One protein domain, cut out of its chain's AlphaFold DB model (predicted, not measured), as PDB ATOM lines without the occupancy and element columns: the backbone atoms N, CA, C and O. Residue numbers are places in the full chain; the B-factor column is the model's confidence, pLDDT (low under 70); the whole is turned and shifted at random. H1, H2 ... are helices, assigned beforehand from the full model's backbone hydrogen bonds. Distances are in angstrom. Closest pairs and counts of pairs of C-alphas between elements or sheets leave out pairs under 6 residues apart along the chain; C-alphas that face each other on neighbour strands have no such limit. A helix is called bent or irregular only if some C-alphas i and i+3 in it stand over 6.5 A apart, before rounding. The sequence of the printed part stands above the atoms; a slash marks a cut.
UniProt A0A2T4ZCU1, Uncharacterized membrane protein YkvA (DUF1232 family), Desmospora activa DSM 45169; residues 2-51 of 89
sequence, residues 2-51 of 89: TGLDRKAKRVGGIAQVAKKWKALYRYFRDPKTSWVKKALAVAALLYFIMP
ATOM      1  N   THR A   2     121.291 120.900 143.188       60.44
ATOM      2  CA  THR A   2     121.045 119.486 143.524       60.44
ATOM      3  C   THR A   2     121.740 119.109 144.828       60.44
ATOM      4  O   THR A   2     122.910 119.430 144.988       60.44
ATOM      5  N   GLY A   3     121.055 118.357 145.701       60.25
ATOM      6  CA  GLY A   3     121.412 118.084 147.109       60.25
ATOM      7  C   GLY A   3     122.771 117.432 147.428       60.25
ATOM      8  O   GLY A   3     123.026 117.093 148.586       60.25
ATOM      9  N   LEU A   4     123.650 117.254 146.439       62.97
ATOM     10  CA  LEU A   4     125.047 116.837 146.605       62.97
ATOM     11  C   LEU A   4     125.929 117.976 147.159       62.97
ATOM     12  O   LEU A   4     126.873 117.732 147.914       62.97
ATOM     13  N   ASP A   5     125.569 119.223 146.863       60.81
ATOM     14  CA  ASP A   5     126.189 120.457 147.367       60.81
ATOM     15  C   ASP A   5     126.120 120.585 148.906       60.81
ATOM     16  O   ASP A   5     127.046 121.087 149.556       60.81
ATOM     17  N   ARG A   6     125.063 120.045 149.522       59.47
ATOM     18  CA  ARG A   6     124.854 120.069 150.977       59.47
ATOM     19  C   ARG A   6     125.808 119.138 151.742       59.47
ATOM     20  O   ARG A   6     126.222 119.477 152.851       59.47
ATOM     21  N   LYS A   7     126.207 117.994 151.162       54.31
ATOM     22  CA  LYS A   7     127.192 117.077 151.780       54.31
ATOM     23  C   LYS A   7     128.618 117.620 151.677       54.31
ATOM     24  O   LYS A   7     129.353 117.534 152.659       54.31
ATOM     25  N   ALA A   8     128.981 118.259 150.562       57.03
ATOM     26  CA  ALA A   8     130.298 118.878 150.376       57.03
ATOM     27  C   ALA A   8     130.591 119.984 151.415       57.03
ATOM     28  O   ALA A   8     131.694 120.046 151.962       57.03
ATOM     29  N   LYS A   9     129.584 120.792 151.790       55.56
ATOM     30  CA  LYS A   9     129.703 121.782 152.882       55.56
ATOM     31  C   LYS A   9     130.052 121.160 154.243       55.56
ATOM     32  O   LYS A   9     130.755 121.789 155.030       55.56
ATOM     33  N   ARG A  10     129.614 119.924 154.519       57.81
ATOM     34  CA  ARG A  10     129.899 119.217 155.784       57.81
ATOM     35  C   ARG A  10     131.365 118.784 155.878       57.81
ATOM     36  O   ARG A  10     131.975 118.923 156.934       57.81
ATOM     37  N   VAL A  11     131.948 118.351 154.756       59.62
ATOM     38  CA  VAL A  11     133.386 118.035 154.642       59.62
ATOM     39  C   VAL A  11     134.233 119.312 154.738       59.62
ATOM     40  O   VAL A  11     135.280 119.324 155.384       59.62
ATOM     41  N   GLY A  12     133.726 120.423 154.189       66.12
ATOM     42  CA  GLY A  12     134.317 121.752 154.358       66.12
ATOM     43  C   GLY A  12     134.416 122.189 155.823       66.12
ATOM     44  O   GLY A  12     135.427 122.768 156.213       66.12
ATOM     45  N   GLY A  13     133.422 121.858 156.654       74.31
ATOM     46  CA  GLY A  13     133.445 122.149 158.092       74.31
ATOM     47  C   GLY A  13     134.609 121.470 158.820       74.31
ATOM     48  O   GLY A  13     135.359 122.129 159.537       74.31
ATOM     49  N   ILE A  14     134.825 120.175 158.572       75.44
ATOM     50  CA  ILE A  14     135.926 119.409 159.186       75.44
ATOM     51  C   ILE A  14     137.284 119.923 158.692       75.44
ATOM     52  O   ILE A  14     138.198 120.132 159.489       75.44
ATOM     53  N   ALA A  15     137.405 120.207 157.393       79.50
ATOM     54  CA  ALA A  15     138.622 120.779 156.822       79.50
ATOM     55  C   ALA A  15     138.941 122.171 157.403       79.50
ATOM     56  O   ALA A  15     140.103 122.482 157.677       79.50
ATOM     57  N   GLN A  16     137.925 123.005 157.647       79.06
ATOM     58  CA  GLN A  16     138.097 124.302 158.303       79.06
ATOM     59  C   GLN A  16     138.545 124.155 159.758       79.06
ATOM     60  O   GLN A  16     139.445 124.875 160.187       79.06
ATOM     61  N   VAL A  17     137.965 123.212 160.505       82.38
ATOM     62  CA  VAL A  17     138.379 122.911 161.881       82.38
ATOM     63  C   VAL A  17     139.833 122.437 161.905       82.38
ATOM     64  O   VAL A  17     140.646 123.011 162.626       82.38
ATOM     65  N   ALA A  18     140.211 121.487 161.046       84.75
ATOM     66  CA  ALA A  18     141.592 121.015 160.926       84.75
ATOM     67  C   ALA A  18     142.573 122.151 160.573       84.75
ATOM     68  O   ALA A  18     143.664 122.247 161.142       84.75
ATOM     69  N   LYS A  19     142.173 123.069 159.684       86.00
ATOM     70  CA  LYS A  19     142.968 124.255 159.335       86.00
ATOM     71  C   LYS A  19     143.150 125.195 160.532       86.00
ATOM     72  O   LYS A  19     144.261 125.684 160.738       86.00
ATOM     73  N   LYS A  20     142.099 125.419 161.331       85.62
ATOM     74  CA  LYS A  20     142.157 126.222 162.565       85.62
ATOM     75  C   LYS A  20     143.089 125.591 163.604       85.62
ATOM     76  O   LYS A  20     143.949 126.291 164.128       85.62
ATOM     77  N   TRP A  21     143.005 124.277 163.819       86.56
ATOM     78  CA  TRP A  21     143.918 123.548 164.709       86.56
ATOM     79  C   TRP A  21     145.378 123.658 164.267       86.56
ATOM     80  O   TRP A  21     146.253 123.969 165.072       86.56
ATOM     81  N   LYS A  22     145.649 123.482 162.967       86.56
ATOM     82  CA  LYS A  22     147.004 123.621 162.417       86.56
ATOM     83  C   LYS A  22     147.545 125.047 162.564       86.56
ATOM     84  O   LYS A  22     148.738 125.225 162.806       86.56
ATOM     85  N   ALA A  23     146.690 126.061 162.433       86.25
ATOM     86  CA  ALA A  23     147.063 127.454 162.666       86.25
ATOM     87  C   ALA A  23     147.368 127.725 164.148       86.25
ATOM     88  O   ALA A  23     148.390 128.339 164.446       86.25
ATOM     89  N   LEU A  24     146.546 127.207 165.065       83.12
ATOM     90  CA  LEU A  24     146.757 127.330 166.509       83.12
ATOM     91  C   LEU A  24     148.070 126.663 166.941       83.12
ATOM     92  O   LEU A  24     148.867 127.258 167.660       83.12
ATOM     93  N   TYR A  25     148.353 125.467 166.420       86.12
ATOM     94  CA  TYR A  25     149.619 124.779 166.665       86.12
ATOM     95  C   TYR A  25     150.825 125.614 166.215       86.12
ATOM     96  O   TYR A  25     151.791 125.777 166.962       86.12
ATOM     97  N   ARG A  26     150.761 126.199 165.010       84.69
ATOM     98  CA  ARG A  26     151.815 127.095 164.508       84.69
ATOM     99  C   ARG A  26     151.962 128.344 165.374       84.69
ATOM    100  O   ARG A  26     153.089 128.724 165.654       84.69
ATOM    101  N   TYR A  27     150.861 128.935 165.832       82.75
ATOM    102  CA  TYR A  27     150.865 130.105 166.713       82.75
ATOM    103  C   TYR A  27     151.613 129.842 168.030       82.75
ATOM    104  O   TYR A  27     152.465 130.636 168.434       82.75
ATOM    105  N   PHE A  28     151.380 128.688 168.666       80.00
ATOM    106  CA  PHE A  28     152.103 128.311 169.885       80.00
ATOM    107  C   PHE A  28     153.578 127.961 169.630       80.00
ATOM    108  O   PHE A  28     154.422 128.275 170.472       80.00
ATOM    109  N   ARG A  29     153.922 127.389 168.467       81.31
ATOM    110  CA  ARG A  29     155.314 127.044 168.106       81.31
ATOM    111  C   ARG A  29     156.144 128.196 167.545       81.31
ATOM    112  O   ARG A  29     157.364 128.093 167.555       81.31
ATOM    113  N   ASP A  30     155.524 129.264 167.050       82.50
ATOM    114  CA  ASP A  30     156.247 130.371 166.419       82.50
ATOM    115  C   ASP A  30     156.982 131.220 167.481       82.50
ATOM    116  O   ASP A  30     156.321 131.781 168.365       82.50
ATOM    117  N   PRO A  31     158.324 131.329 167.436       73.88
ATOM    118  CA  PRO A  31     159.103 132.126 168.387       73.88
ATOM    119  C   PRO A  31     158.900 133.641 168.228       73.88
ATOM    120  O   PRO A  31     159.187 134.383 169.162       73.88
ATOM    121  N   LYS A  32     158.370 134.117 167.090       78.62
ATOM    122  CA  LYS A  32     158.026 135.538 166.882       78.62
ATOM    123  C   LYS A  32     156.754 135.948 167.622       78.62
ATOM    124  O   LYS A  32     156.486 137.136 167.799       78.62
ATOM    125  N   THR A  33     155.955 134.978 168.055       75.00
ATOM    126  CA  THR A  33     154.757 135.243 168.847       75.00
ATOM    127  C   THR A  33     155.165 135.519 170.288       75.00
ATOM    128  O   THR A  33     155.727 134.646 170.949       75.00
ATOM    129  N   SER A  34     154.850 136.723 170.775       79.69
ATOM    130  CA  SER A  34     155.149 137.158 172.144       79.69
ATOM    131  C   SER A  34     154.722 136.110 173.175       79.69
ATOM    132  O   SER A  34     153.561 135.688 173.209       79.69
ATOM    133  N   TRP A  35     155.667 135.709 174.024       80.38
ATOM    134  CA  TRP A  35     155.455 134.712 175.073       80.38
ATOM    135  C   TRP A  35     154.334 135.121 176.042       80.38
ATOM    136  O   TRP A  35     153.549 134.272 176.451       80.38
ATOM    137  N   VAL A  36     154.159 136.428 176.274       81.00
ATOM    138  CA  VAL A  36     153.054 136.998 177.067       81.00
ATOM    139  C   VAL A  36     151.687 136.626 176.483       81.00
ATOM    140  O   VAL A  36     150.785 136.237 177.217       81.00
ATOM    141  N   LYS A  37     151.525 136.676 175.154       82.38
ATOM    142  CA  LYS A  37     150.250 136.331 174.498       82.38
ATOM    143  C   LYS A  37     149.944 134.835 174.596       82.38
ATOM    144  O   LYS A  37     148.790 134.457 174.776       82.38
ATOM    145  N   LYS A  38     150.974 133.986 174.518       83.94
ATOM    146  CA  LYS A  38     150.836 132.536 174.727       83.94
ATOM    147  C   LYS A  38     150.450 132.228 176.173       83.94
ATOM    148  O   LYS A  38     149.530 131.448 176.391       83.94
ATOM    149  N   ALA A  39     151.114 132.874 177.132       83.94
ATOM    150  CA  ALA A  39     150.819 132.742 178.553       83.94
ATOM    151  C   ALA A  39     149.383 133.177 178.872       83.94
ATOM    152  O   ALA A  39     148.677 132.449 179.557       83.94
ATOM    153  N   LEU A  40     148.913 134.293 178.302       83.44
ATOM    154  CA  LEU A  40     147.539 134.765 178.484       83.44
ATOM    155  C   LEU A  40     146.500 133.784 177.919       83.44
ATOM    156  O   LEU A  40     145.487 133.530 178.561       83.44
ATOM    157  N   ALA A  41     146.754 133.193 176.746       83.81
ATOM    158  CA  ALA A  41     145.863 132.189 176.162       83.81
ATOM    159  C   ALA A  41     145.783 130.911 177.018       83.81
ATOM    160  O   ALA A  41     144.700 130.357 177.202       83.81
ATOM    161  N   VAL A  42     146.917 130.464 177.568       84.69
ATOM    162  CA  VAL A  42     146.962 129.334 178.509       84.69
ATOM    163  C   VAL A  42     146.273 129.696 179.823       84.69
ATOM    164  O   VAL A  42     145.490 128.898 180.315       84.69
ATOM    165  N   ALA A  43     146.493 130.898 180.357       81.88
ATOM    166  CA  ALA A  43     145.843 131.380 181.573       81.88
ATOM    167  C   ALA A  43     144.319 131.478 181.414       81.88
ATOM    168  O   ALA A  43     143.597 131.068 182.310       81.88
ATOM    169  N   ALA A  44     143.821 131.943 180.266       80.94
ATOM    170  CA  ALA A  44     142.390 131.969 179.968       80.94
ATOM    171  C   ALA A  44     141.792 130.555 179.874       80.94
ATOM    172  O   ALA A  44     140.694 130.312 180.365       80.94
ATOM    173  N   LEU A  45     142.524 129.607 179.279       81.19
ATOM    174  CA  LEU A  45     142.101 128.208 179.219       81.19
ATOM    175  C   LEU A  45     142.126 127.552 180.606       81.19
ATOM    176  O   LEU A  45     141.198 126.834 180.956       81.19
ATOM    177  N   LEU A  46     143.154 127.828 181.408       80.38
ATOM    178  CA  LEU A  46     143.238 127.391 182.798       80.38
ATOM    179  C   LEU A  46     142.139 128.024 183.646       80.38
ATOM    180  O   LEU A  46     141.561 127.321 184.450       80.38
ATOM    181  N   TYR A  47     141.797 129.295 183.447       70.50
ATOM    182  CA  TYR A  47     140.663 129.937 184.115       70.50
ATOM    183  C   TYR A  47     139.331 129.273 183.742       70.50
ATOM    184  O   TYR A  47     138.476 129.092 184.596       70.50
ATOM    185  N   PHE A  48     139.169 128.875 182.477       73.31
ATOM    186  CA  PHE A  48     137.964 128.196 182.000       73.31
ATOM    187  C   PHE A  48     137.857 126.734 182.471       73.31
ATOM    188  O   PHE A  48     136.756 126.226 182.653       73.31
ATOM    189  N   ILE A  49     138.991 126.038 182.625       73.38
ATOM    190  CA  ILE A  49     139.050 124.621 183.029       73.38
ATOM    191  C   ILE A  49     139.145 124.467 184.550       73.38
ATOM    192  O   ILE A  49     138.629 123.495 185.099       73.38
ATOM    193  N   MET A  50     139.840 125.376 185.238       64.94
ATOM    194  CA  MET A  50     139.964 125.321 186.686       64.94
ATOM    195  C   MET A  50     138.641 125.728 187.331       64.94
ATOM    196  O   MET A  50     138.067 126.755 186.968       64.94
ATOM    197  N   PRO A  51     138.201 124.989 188.356       57.94
ATOM    198  CA  PRO A  51     137.016 125.313 189.125       57.94
ATOM    199  C   PRO A  51     137.339 126.431 190.129       57.94
ATOM    200  O   PRO A  51     137.220 126.262 191.336       57.94
TER     201      PRO A  51
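AT A GLANCE: This is residues 2 to 51 of the 89 residues of the protein "Uncharacterized membrane protein YkvA (DUF1232 family)" of Desmospora activa DSM 45169 (UniProt A0A2T4ZCU1). Two helices form an open V, with the long helix H1 as one arm and the shorter H2 as the other, joined at the corner by a tight link. The ends of both arms stick out free, residues 2 to 26 on the side of H1 and residues 42 to 51 on the side of H2, and the space between the arms is empty. The printed part has 50 residues with two named helices, H1 then H2 along the chain, and no named strand; the class is all helix. The whole is extended, with a radius of gyration of the C-alphas of 16.4 A, and flat, with spans of 49 by 32 by 10 A.

HOW THE PARTS SIT: H1, residues 5 to 29, is the longest helix. A tight link of 5 residues joins it to H2, residues 35 to 49. The two are close but not clearly touching, with 1 pair of C-alphas within 8 A, those of Phe 28 and Lys 38 at 6.5 A. Their lines stand at a steep tilt of 58 degrees, and they run opposite ways. Their centres are 22.2 A apart. Residues 30 to 36 stand free. In H2 every O i to N i+4 pair is within hydrogen-bond range; in H1 19 of 21 are.

IN THESE COORDINATES: H1 runs 36.4 A from C-alpha 5 at (126.189, 120.457, 147.367) to C-alpha 29 at (155.314, 127.044, 168.106). H2 runs 20.8 A from Trp 35 to Ile 49, whose C-alpha is at (139.050, 124.621, 183.029). Neither helix is bent.

THE WHOLE: The two C-alphas farthest apart are those of Thr 2 and Val 36, at 49.6 A. The printed part has no cut and no long link. The mean pLDDT of the printed part is 75.5, and residues 2 to 12 and 50 to 51 are under 70.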